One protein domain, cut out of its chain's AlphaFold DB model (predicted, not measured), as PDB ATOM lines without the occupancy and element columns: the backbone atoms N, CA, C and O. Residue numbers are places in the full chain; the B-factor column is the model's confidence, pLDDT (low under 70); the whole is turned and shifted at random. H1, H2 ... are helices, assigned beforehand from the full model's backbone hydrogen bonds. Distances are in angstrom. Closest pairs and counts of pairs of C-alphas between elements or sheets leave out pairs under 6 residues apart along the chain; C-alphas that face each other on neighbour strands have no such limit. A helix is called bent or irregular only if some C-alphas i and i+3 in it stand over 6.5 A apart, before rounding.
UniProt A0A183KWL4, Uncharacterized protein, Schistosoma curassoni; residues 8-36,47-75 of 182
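AT A GLANCE: This is residues 8 to 36 and 47 to 75 of the 182 residues of an uncharacterized protein of Schistosoma curassoni (UniProt A0A183KWL4). One long straight helix, H1, has two shorter helices at its later end: H2 stands nearly square to it at its last residues, and H3 folds back from H2 and crosses H1 about perpendicular beside residues 23 to 26. The first part of H1, residues 8 to 18, sticks out as an arm, and the last residues of H3, 69 to 75, stick out as a second, shorter one. The printed part has 58 residues with three named helices, H1, H2 and H3 in that order along the chain, no named strand, and the class all helix. It is loose, with a radius of gyration of the C-alphas of 13.2 A, and its C-alphas span 42 by 31 by 21 A.

IN THESE COORDINATES: H1 is residues 8 to 31, 34.3 A from first to last C-alpha, beginning at C-alpha 8, (15.913, 15.194, 62.117), and ending at C-alpha 31, (13.534, 17.466, 27.940). After the cut, H2 is residues 49 to 56, 10.1 A long; it is neither bent nor irregular, but only just: C-alphas 53 and 56 are 6.2 A apart. H3 is residues 59 to 75, 24.2 A long, ending at C-alpha 75, (29.440, 9.560, 33.773). H3 has a kink of 44 degrees near residue 69 and is irregular, with C-alphas 71 and 74 being 7.7 A apart.

HOW THE PARTS SIT: H1 touches H2 with residues 29 to 31 alone, and the closest C-alphas are those of Ile 30 and Ser 49, 4.8 A apart. The lines of H1 and H2 are about perpendicular, at 74 degrees. H1, with residues 23 to 26 alone, touches residues 61 to 68 of H3; the closest C-alphas are those of Ala 23 and Leu 65, 7.8 A apart. The lines of H1 and H3 are about perpendicular, at 85 degrees. H2 and H3 are close but not clearly touching, with the closest C-alphas, those of Ile 53 and Arg 62, 7.4 A apart. They run opposite ways at a steep tilt of 36 degrees, only just past shallow. In H1 and H2 every O i to N i+4 pair is within hydrogen-bond range; in H3 9 of 13 are.

THE WHOLE: The two C-alphas farthest apart, those of Gln 8 and Lys 47, are 41.8 A from each other. Residues 8 to 18 and 69 to 75 stand free; the body without them has 40 residues and spans 24 by 19 by 12 A. Residues 37 to 46 are not printed, and C-alphas 36 and 47 are 12.1 A apart across this cut, which lies in the link from H1 to H2. The link from H2 to H3 is tight, with 2 residues between them. The mean pLDDT of the printed part is 77.0, and 14 residues are under 70: residues 8 to 14, 33 to 36 and 73 to 75.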
ATOM      1  N   GLN A   8      14.806  15.083  63.067       61.38
ATOM      2  CA  GLN A   8      15.913  15.194  62.117       61.38
ATOM      3  C   GLN A   8      15.644  14.407  60.829       61.38
ATOM      4  O   GLN A   8      15.813  14.955  59.742       61.38
ATOM      5  N   GLU A   9      15.136  13.178  60.921       62.22
ATOM      6  CA  GLU A   9      14.808  12.363  59.745       62.22
ATOM      7  C   GLU A   9      13.643  12.948  58.934       62.22
ATOM      8  O   GLU A   9      13.687  12.952  57.706       62.22
ATOM      9  N   LYS A  10      12.627  13.524  59.590       61.50
ATOM     10  CA  LYS A  10      11.523  14.223  58.901       61.50
ATOM     11  C   LYS A  10      12.013  15.433  58.105       61.50
ATOM     12  O   LYS A  10      11.570  15.649  56.978       61.50
ATOM     13  N   THR A  11      12.937  16.198  58.682       64.38
ATOM     14  CA  THR A  11      13.540  17.373  58.033       64.38
ATOM     15  C   THR A  11      14.388  16.954  56.831       64.38
ATOM     16  O   THR A  11      14.305  17.560  55.762       64.38
ATOM     17  N   LEU A  12      15.143  15.863  56.977       61.06
ATOM     18  CA  LEU A  12      15.957  15.276  55.918       61.06
ATOM     19  C   LEU A  12      15.087  14.805  54.738       61.06
ATOM     20  O   LEU A  12      15.311  15.216  53.602       61.06
ATOM     21  N   VAL A  13      14.038  14.019  55.013       69.25
ATOM     22  CA  VAL A  13      13.094  13.511  54.000       69.25
ATOM     23  C   VAL A  13      12.387  14.653  53.270       69.25
ATOM     24  O   VAL A  13      12.301  14.637  52.045       69.25
ATOM     25  N   SER A  14      11.924  15.675  53.997       66.12
ATOM     26  CA  SER A  14      11.277  16.838  53.382       66.12
ATOM     27  C   SER A  14      12.229  17.600  52.459       66.12
ATOM     28  O   SER A  14      11.829  18.025  51.380       66.12
ATOM     29  N   THR A  15      13.492  17.744  52.858       70.81
ATOM     30  CA  THR A  15      14.514  18.432  52.060       70.81
ATOM     31  C   THR A  15      14.819  17.660  50.773       70.81
ATOM     32  O   THR A  15      14.852  18.248  49.693       70.81
ATOM     33  N   PHE A  16      14.956  16.333  50.852       73.31
ATOM     34  CA  PHE A  16      15.154  15.488  49.671       73.31
ATOM     35  C   PHE A  16      13.960  15.510  48.713       73.31
ATOM     36  O   PHE A  16      14.164  15.546  47.503       73.31
ATOM     37  N   LEU A  17      12.728  15.533  49.229       73.88
ATOM     38  CA  LEU A  17      11.523  15.636  48.401       73.88
ATOM     39  C   LEU A  17      11.466  16.961  47.636       73.88
ATOM     40  O   LEU A  17      11.146  16.956  46.450       73.88
ATOM     41  N   VAL A  18      11.815  18.078  48.283       80.00
ATOM     42  CA  VAL A  18      11.864  19.396  47.627       80.00
ATOM     43  C   VAL A  18      12.899  19.404  46.500       80.00
ATOM     44  O   VAL A  18      12.578  19.819  45.389       80.00
ATOM     45  N   TYR A  19      14.104  18.873  46.736       79.19
ATOM     46  CA  TYR A  19      15.118  18.768  45.683       79.19
ATOM     47  C   TYR A  19      14.708  17.812  44.558       79.19
ATOM     48  O   TYR A  19      14.942  18.111  43.393       79.19
ATOM     49  N   ALA A  20      14.071  16.684  44.873       78.94
ATOM     50  CA  ALA A  20      13.594  15.750  43.857       78.94
ATOM     51  C   ALA A  20      12.512  16.384  42.965       78.94
ATOM     52  O   ALA A  20      12.542  16.211  41.748       78.94
ATOM     53  N   LEU A  21      11.594  17.154  43.556       83.19
ATOM     54  CA  LEU A  21      10.568  17.893  42.820       83.19
ATOM     55  C   LEU A  21      11.186  18.977  41.935       83.19
ATOM     56  O   LEU A  21      10.860  19.037  40.753       83.19
ATOM     57  N   GLN A  22      12.117  19.772  42.470       85.31
ATOM     58  CA  GLN A  22      12.808  20.813  41.706       85.31
ATOM     59  C   GLN A  22      13.611  20.223  40.535       85.31
ATOM     60  O   GLN A  22      13.550  20.736  39.418       85.31
ATOM     61  N   ALA A  23      14.335  19.122  40.760       84.06
ATOM     62  CA  ALA A  23      15.062  18.419  39.707       84.06
ATOM     63  C   ALA A  23      14.116  17.838  38.647       84.06
ATOM     64  O   ALA A  23      14.398  17.952  37.455       84.06
ATOM     65  N   SER A  24      12.988  17.254  39.064       83.81
ATOM     66  CA  SER A  24      11.980  16.724  38.145       83.81
ATOM     67  C   SER A  24      11.348  17.828  37.303       83.81
ATOM     68  O   SER A  24      11.244  17.666  36.094       83.81
ATOM     69  N   GLU A  25      10.954  18.949  37.908       85.56
ATOM     70  CA  GLU A  25      10.369  20.087  37.195       85.56
ATOM     71  C   GLU A  25      11.344  20.640  36.149       85.56
ATOM     72  O   GLU A  25      10.985  20.821  34.982       85.56
ATOM     73  N   LEU A  26      12.601  20.843  36.551       86.56
ATOM     74  CA  LEU A  26      13.647  21.346  35.670       86.56
ATOM     75  C   LEU A  26      13.940  20.369  34.522       86.56
ATOM     76  O   LEU A  26      14.030  20.785  33.367       86.56
ATOM     77  N   ALA A  27      14.036  19.069  34.812       85.19
ATOM     78  CA  ALA A  27      14.245  18.039  33.798       85.19
ATOM     79  C   ALA A  27      13.063  17.946  32.824       85.19
ATOM     80  O   ALA A  27      13.277  17.857  31.616       85.19
ATOM     81  N   THR A  28      11.824  18.014  33.318       83.56
ATOM     82  CA  THR A  28      10.628  18.018  32.469       83.56
ATOM     83  C   THR A  28      10.607  19.240  31.563       83.56
ATOM     84  O   THR A  28      10.381  19.084  30.367       83.56
ATOM     85  N   ARG A  29      10.915  20.433  32.087       84.56
ATOM     86  CA  ARG A  29      10.998  21.656  31.276       84.56
ATOM     87  C   ARG A  29      12.049  21.529  30.180       84.56
ATOM     88  O   ARG A  29      11.746  21.844  29.039       84.56
ATOM     89  N   ILE A  30      13.243  21.025  30.499       85.62
ATOM     90  CA  ILE A  30      14.339  20.884  29.531       85.62
ATOM     91  C   ILE A  30      14.036  19.812  28.477       85.62
ATOM     92  O   ILE A  30      14.162  20.076  27.285       85.62
ATOM     93  N   PHE A  31      13.662  18.595  28.874       83.44
ATOM     94  CA  PHE A  31      13.534  17.466  27.940       83.44
ATOM     95  C   PHE A  31      12.180  17.378  27.247       83.44
ATOM     96  O   PHE A  31      12.082  16.817  26.157       83.44
ATOM     97  N   PHE A  32      11.146  17.945  27.861       79.69
ATOM     98  CA  PHE A  32       9.789  17.950  27.337       79.69
ATOM     99  C   PHE A  32       9.225  19.376  27.356       79.69
ATOM    100  O   PHE A  32       8.218  19.619  28.034       79.69
ATOM    101  N   PRO A  33       9.851  20.315  26.609       68.94
ATOM    102  CA  PRO A  33       9.283  21.634  26.377       68.94
ATOM    103  C   PRO A  33       7.881  21.452  25.825       68.94
ATOM    104  O   PRO A  33       7.680  21.044  24.685       68.94
ATOM    105  N   SER A  34       6.898  21.684  26.675       60.62
ATOM    106  CA  SER A  34       5.495  21.613  26.331       60.62
ATOM    107  C   SER A  34       4.910  22.985  26.619       60.62
ATOM    108  O   SER A  34       5.219  23.611  27.632       60.62
ATOM    109  N   SER A  35       4.048  23.449  25.717       50.72
ATOM    110  CA  SER A  35       3.277  24.700  25.775       50.72
ATOM    111  C   SER A  35       2.367  24.840  27.010       50.72
ATOM    112  O   SER A  35       1.581  25.775  27.104       50.72
ATOM    113  N   VAL A  36       2.461  23.916  27.969       47.22
ATOM    114  CA  VAL A  36       1.530  23.714  29.081       47.22
ATOM    115  C   VAL A  36       1.774  24.690  30.242       47.22
ATOM    116  O   VAL A  36       0.892  24.857  31.075       47.22
ATOM    117  N   LYS A  47       9.814  25.419  21.419       72.31
ATOM    118  CA  LYS A  47      11.142  25.705  21.960       72.31
ATOM    119  C   LYS A  47      11.900  24.402  22.113       72.31
ATOM    120  O   LYS A  47      11.371  23.394  22.577       72.31
ATOM    121  N   THR A  48      13.160  24.420  21.731       80.31
ATOM    122  CA  THR A  48      14.044  23.270  21.856       80.31
ATOM    123  C   THR A  48      14.596  23.169  23.274       80.31
ATOM    124  O   THR A  48      14.784  24.167  23.968       80.31
ATOM    125  N   SER A  49      14.945  21.953  23.694       82.62
ATOM    126  CA  SER A  49      15.606  21.702  24.980       82.62
ATOM    127  C   SER A  49      16.845  22.571  25.206       82.62
ATOM    128  O   SER A  49      17.147  22.958  26.331       82.62
ATOM    129  N   LEU A  50      17.566  22.885  24.129       83.38
ATOM    130  CA  LEU A  50      18.783  23.680  24.191       83.38
ATOM    131  C   LEU A  50      18.492  25.175  24.368       83.38
ATOM    132  O   LEU A  50      19.178  25.833  25.145       83.38
ATOM    133  N   GLU A  51      17.442  25.689  23.726       83.69
ATOM    134  CA  GLU A  51      16.989  27.072  23.912       83.69
ATOM    135  C   GLU A  51      16.541  27.334  25.350       83.69
ATOM    136  O   GLU A  51      16.796  28.414  25.876       83.69
ATOM    137  N   ILE A  52      15.952  26.340  26.017       84.31
ATOM    138  CA  ILE A  52      15.595  26.444  27.438       84.31
ATOM    139  C   ILE A  52      16.849  26.638  28.289       84.31
ATOM    140  O   ILE A  52      16.918  27.578  29.079       84.31
ATOM    141  N   ILE A  53      17.871  25.799  28.089       82.88
ATOM    142  CA  ILE A  53      19.146  25.875  28.824       82.88
ATOM    143  C   ILE A  53      19.840  27.228  28.595       82.88
ATOM    144  O   ILE A  53      20.352  27.846  29.539       82.88
ATOM    145  N   GLN A  54      19.843  27.691  27.344       80.75
ATOM    146  CA  GLN A  54      20.531  28.905  26.914       80.75
ATOM    147  C   GLN A  54      19.830  30.178  27.391       80.75
ATOM    148  O   GLN A  54      20.483  31.067  27.944       80.75
ATOM    149  N   ASN A  55      18.511  30.252  27.216       81.44
ATOM    150  CA  ASN A  55      17.788  31.522  27.241       81.44
ATOM    151  C   ASN A  55      16.718  31.615  28.334       81.44
ATOM    152  O   ASN A  55      16.316  32.725  28.669       81.44
ATOM    153  N   GLU A  56      16.253  30.495  28.897       83.75
ATOM    154  CA  GLU A  56      15.113  30.506  29.830       83.75
ATOM    155  C   GLU A  56      15.463  30.159  31.268       83.75
ATOM    156  O   GLU A  56      14.747  30.560  32.184       83.75
ATOM    157  N   LEU A  57      16.547  29.414  31.487       83.06
ATOM    158  CA  LEU A  57      16.995  29.137  32.843       83.06
ATOM    159  C   LEU A  57      17.543  30.413  33.480       83.06
ATOM    160  O   LEU A  57      18.510  31.012  33.001       83.06
ATOM    161  N   SER A  58      16.961  30.784  34.617       84.81
ATOM    162  CA  SER A  58      17.540  31.775  35.517       84.81
ATOM    163  C   SER A  58      18.943  31.348  35.961       84.81
ATOM    164  O   SER A  58      19.312  30.170  35.934       84.81
ATOM    165  N   SER A  59      19.742  32.306  36.438       83.38
ATOM    166  CA  SER A  59      21.091  32.008  36.941       83.38
ATOM    167  C   SER A  59      21.074  30.968  38.073       83.38
ATOM    168  O   SER A  59      21.942  30.100  38.124       83.38
ATOM    169  N   SER A  60      20.060  31.003  38.945       84.62
ATOM    170  CA  SER A  60      19.867  30.015  40.013       84.62
ATOM    171  C   SER A  60      19.530  28.622  39.486       84.62
ATOM    172  O   SER A  60      20.111  27.650  39.959       84.62
ATOM    173  N   GLU A  61      18.640  28.505  38.497       85.50
ATOM    174  CA  GLU A  61      18.286  27.208  37.898       85.50
ATOM    175  C   GLU A  61      19.465  26.600  37.148       85.50
ATOM    176  O   GLU A  61      19.707  25.400  37.246       85.50
ATOM    177  N   ARG A  62      20.247  27.428  36.450       83.12
ATOM    178  CA  ARG A  62      21.464  26.982  35.775       83.12
ATOM    179  C   ARG A  62      22.496  26.473  36.785       83.12
ATOM    180  O   ARG A  62      23.018  25.374  36.616       83.12
ATOM    181  N   ASN A  63      22.736  27.210  37.870       84.19
ATOM    182  CA  ASN A  63      23.623  26.772  38.956       84.19
ATOM    183  C   ASN A  63      23.128  25.486  39.631       84.19
ATOM    184  O   ASN A  63      23.931  24.625  39.995       84.19
ATOM    185  N   TYR A  64      21.812  25.332  39.770       85.50
ATOM    186  CA  TYR A  64      21.208  24.120  40.303       85.50
ATOM    187  C   TYR A  64      21.386  22.931  39.351       85.50
ATOM    188  O   TYR A  64      21.882  21.895  39.783       85.50
ATOM    189  N   LEU A  65      21.107  23.099  38.052       84.62
ATOM    190  CA  LEU A  65      21.362  22.092  37.015       84.62
ATOM    191  C   LEU A  65      22.813  21.608  37.069       84.62
ATOM    192  O   LEU A  65      23.071  20.408  37.110       84.62
ATOM    193  N   PHE A  66      23.763  22.538  37.138       80.19
ATOM    194  CA  PHE A  66      25.174  22.202  37.287       80.19
ATOM    195  C   PHE A  66      25.467  21.445  38.576       80.19
ATOM    196  O   PHE A  66      26.225  20.482  38.551       80.19
ATOM    197  N   SER A  67      24.861  21.844  39.691       81.50
ATOM    198  CA  SER A  67      25.037  21.159  40.973       81.50
ATOM    199  C   SER A  67      24.466  19.738  40.946       81.50
ATOM    200  O   SER A  67      25.037  18.850  41.570       81.50
ATOM    201  N   CYS A  68      23.395  19.501  40.185       81.69
ATOM    202  CA  CYS A  68      22.834  18.170  39.951       81.69
ATOM    203  C   CYS A  68      23.706  17.313  39.025       81.69
ATOM    204  O   CYS A  68      23.812  16.108  39.232       81.69
ATOM    205  N   LEU A  69      24.328  17.923  38.012       79.81
ATOM    206  CA  LEU A  69      25.181  17.230  37.044       79.81
ATOM    207  C   LEU A  69      26.608  16.997  37.560       79.81
ATOM    208  O   LEU A  69      27.253  16.037  37.157       79.81
ATOM    209  N   LYS A  70      27.119  17.840  38.464       78.69
ATOM    210  CA  LYS A  70      28.500  17.769  38.970       78.69
ATOM    211  C   LYS A  70      28.857  16.414  39.612       78.69
ATOM    212  O   LYS A  70      29.927  15.902  39.301       78.69
ATOM    213  N   PRO A  71      28.012  15.782  40.450       75.50
ATOM    214  CA  PRO A  71      28.319  14.468  41.020       75.50
ATOM    215  C   PRO A  71      28.383  13.346  39.975       75.50
ATOM    216  O   PRO A  71      29.109  12.373  40.159       75.50
ATOM    217  N   SER A  72      27.626  13.470  38.882       70.88
ATOM    218  CA  SER A  72      27.560  12.489  37.792       70.88
ATOM    219  C   SER A  72      28.370  12.894  36.560       70.88
ATOM    220  O   SER A  72      28.339  12.210  35.544       70.88
ATOM    221  N   ALA A  73      29.144  13.969  36.669       69.31
ATOM    222  CA  ALA A  73      29.960  14.560  35.623       69.31
ATOM    223  C   ALA A  73      30.856  13.565  34.889       69.31
ATOM    224  O   ALA A  73      30.942  13.577  33.666       69.31
ATOM    225  N   GLN A  74      31.501  12.688  35.657       65.31
ATOM    226  CA  GLN A  74      32.381  11.639  35.147       65.31
ATOM    227  C   GLN A  74      31.638  10.563  34.340       65.31
ATOM    228  O   GLN A  74      32.263   9.808  33.605       65.31
ATOM    229  N   PHE A  75      30.314  10.486  34.487       68.81
ATOM    230  CA  PHE A  75      29.440   9.560  33.773       68.81
ATOM    231  C   PHE A  75      28.668  10.239  32.637       68.81
ATOM    232  O   PHE A  75      27.937   9.561  31.918       68.81
TER     233      PHE A  75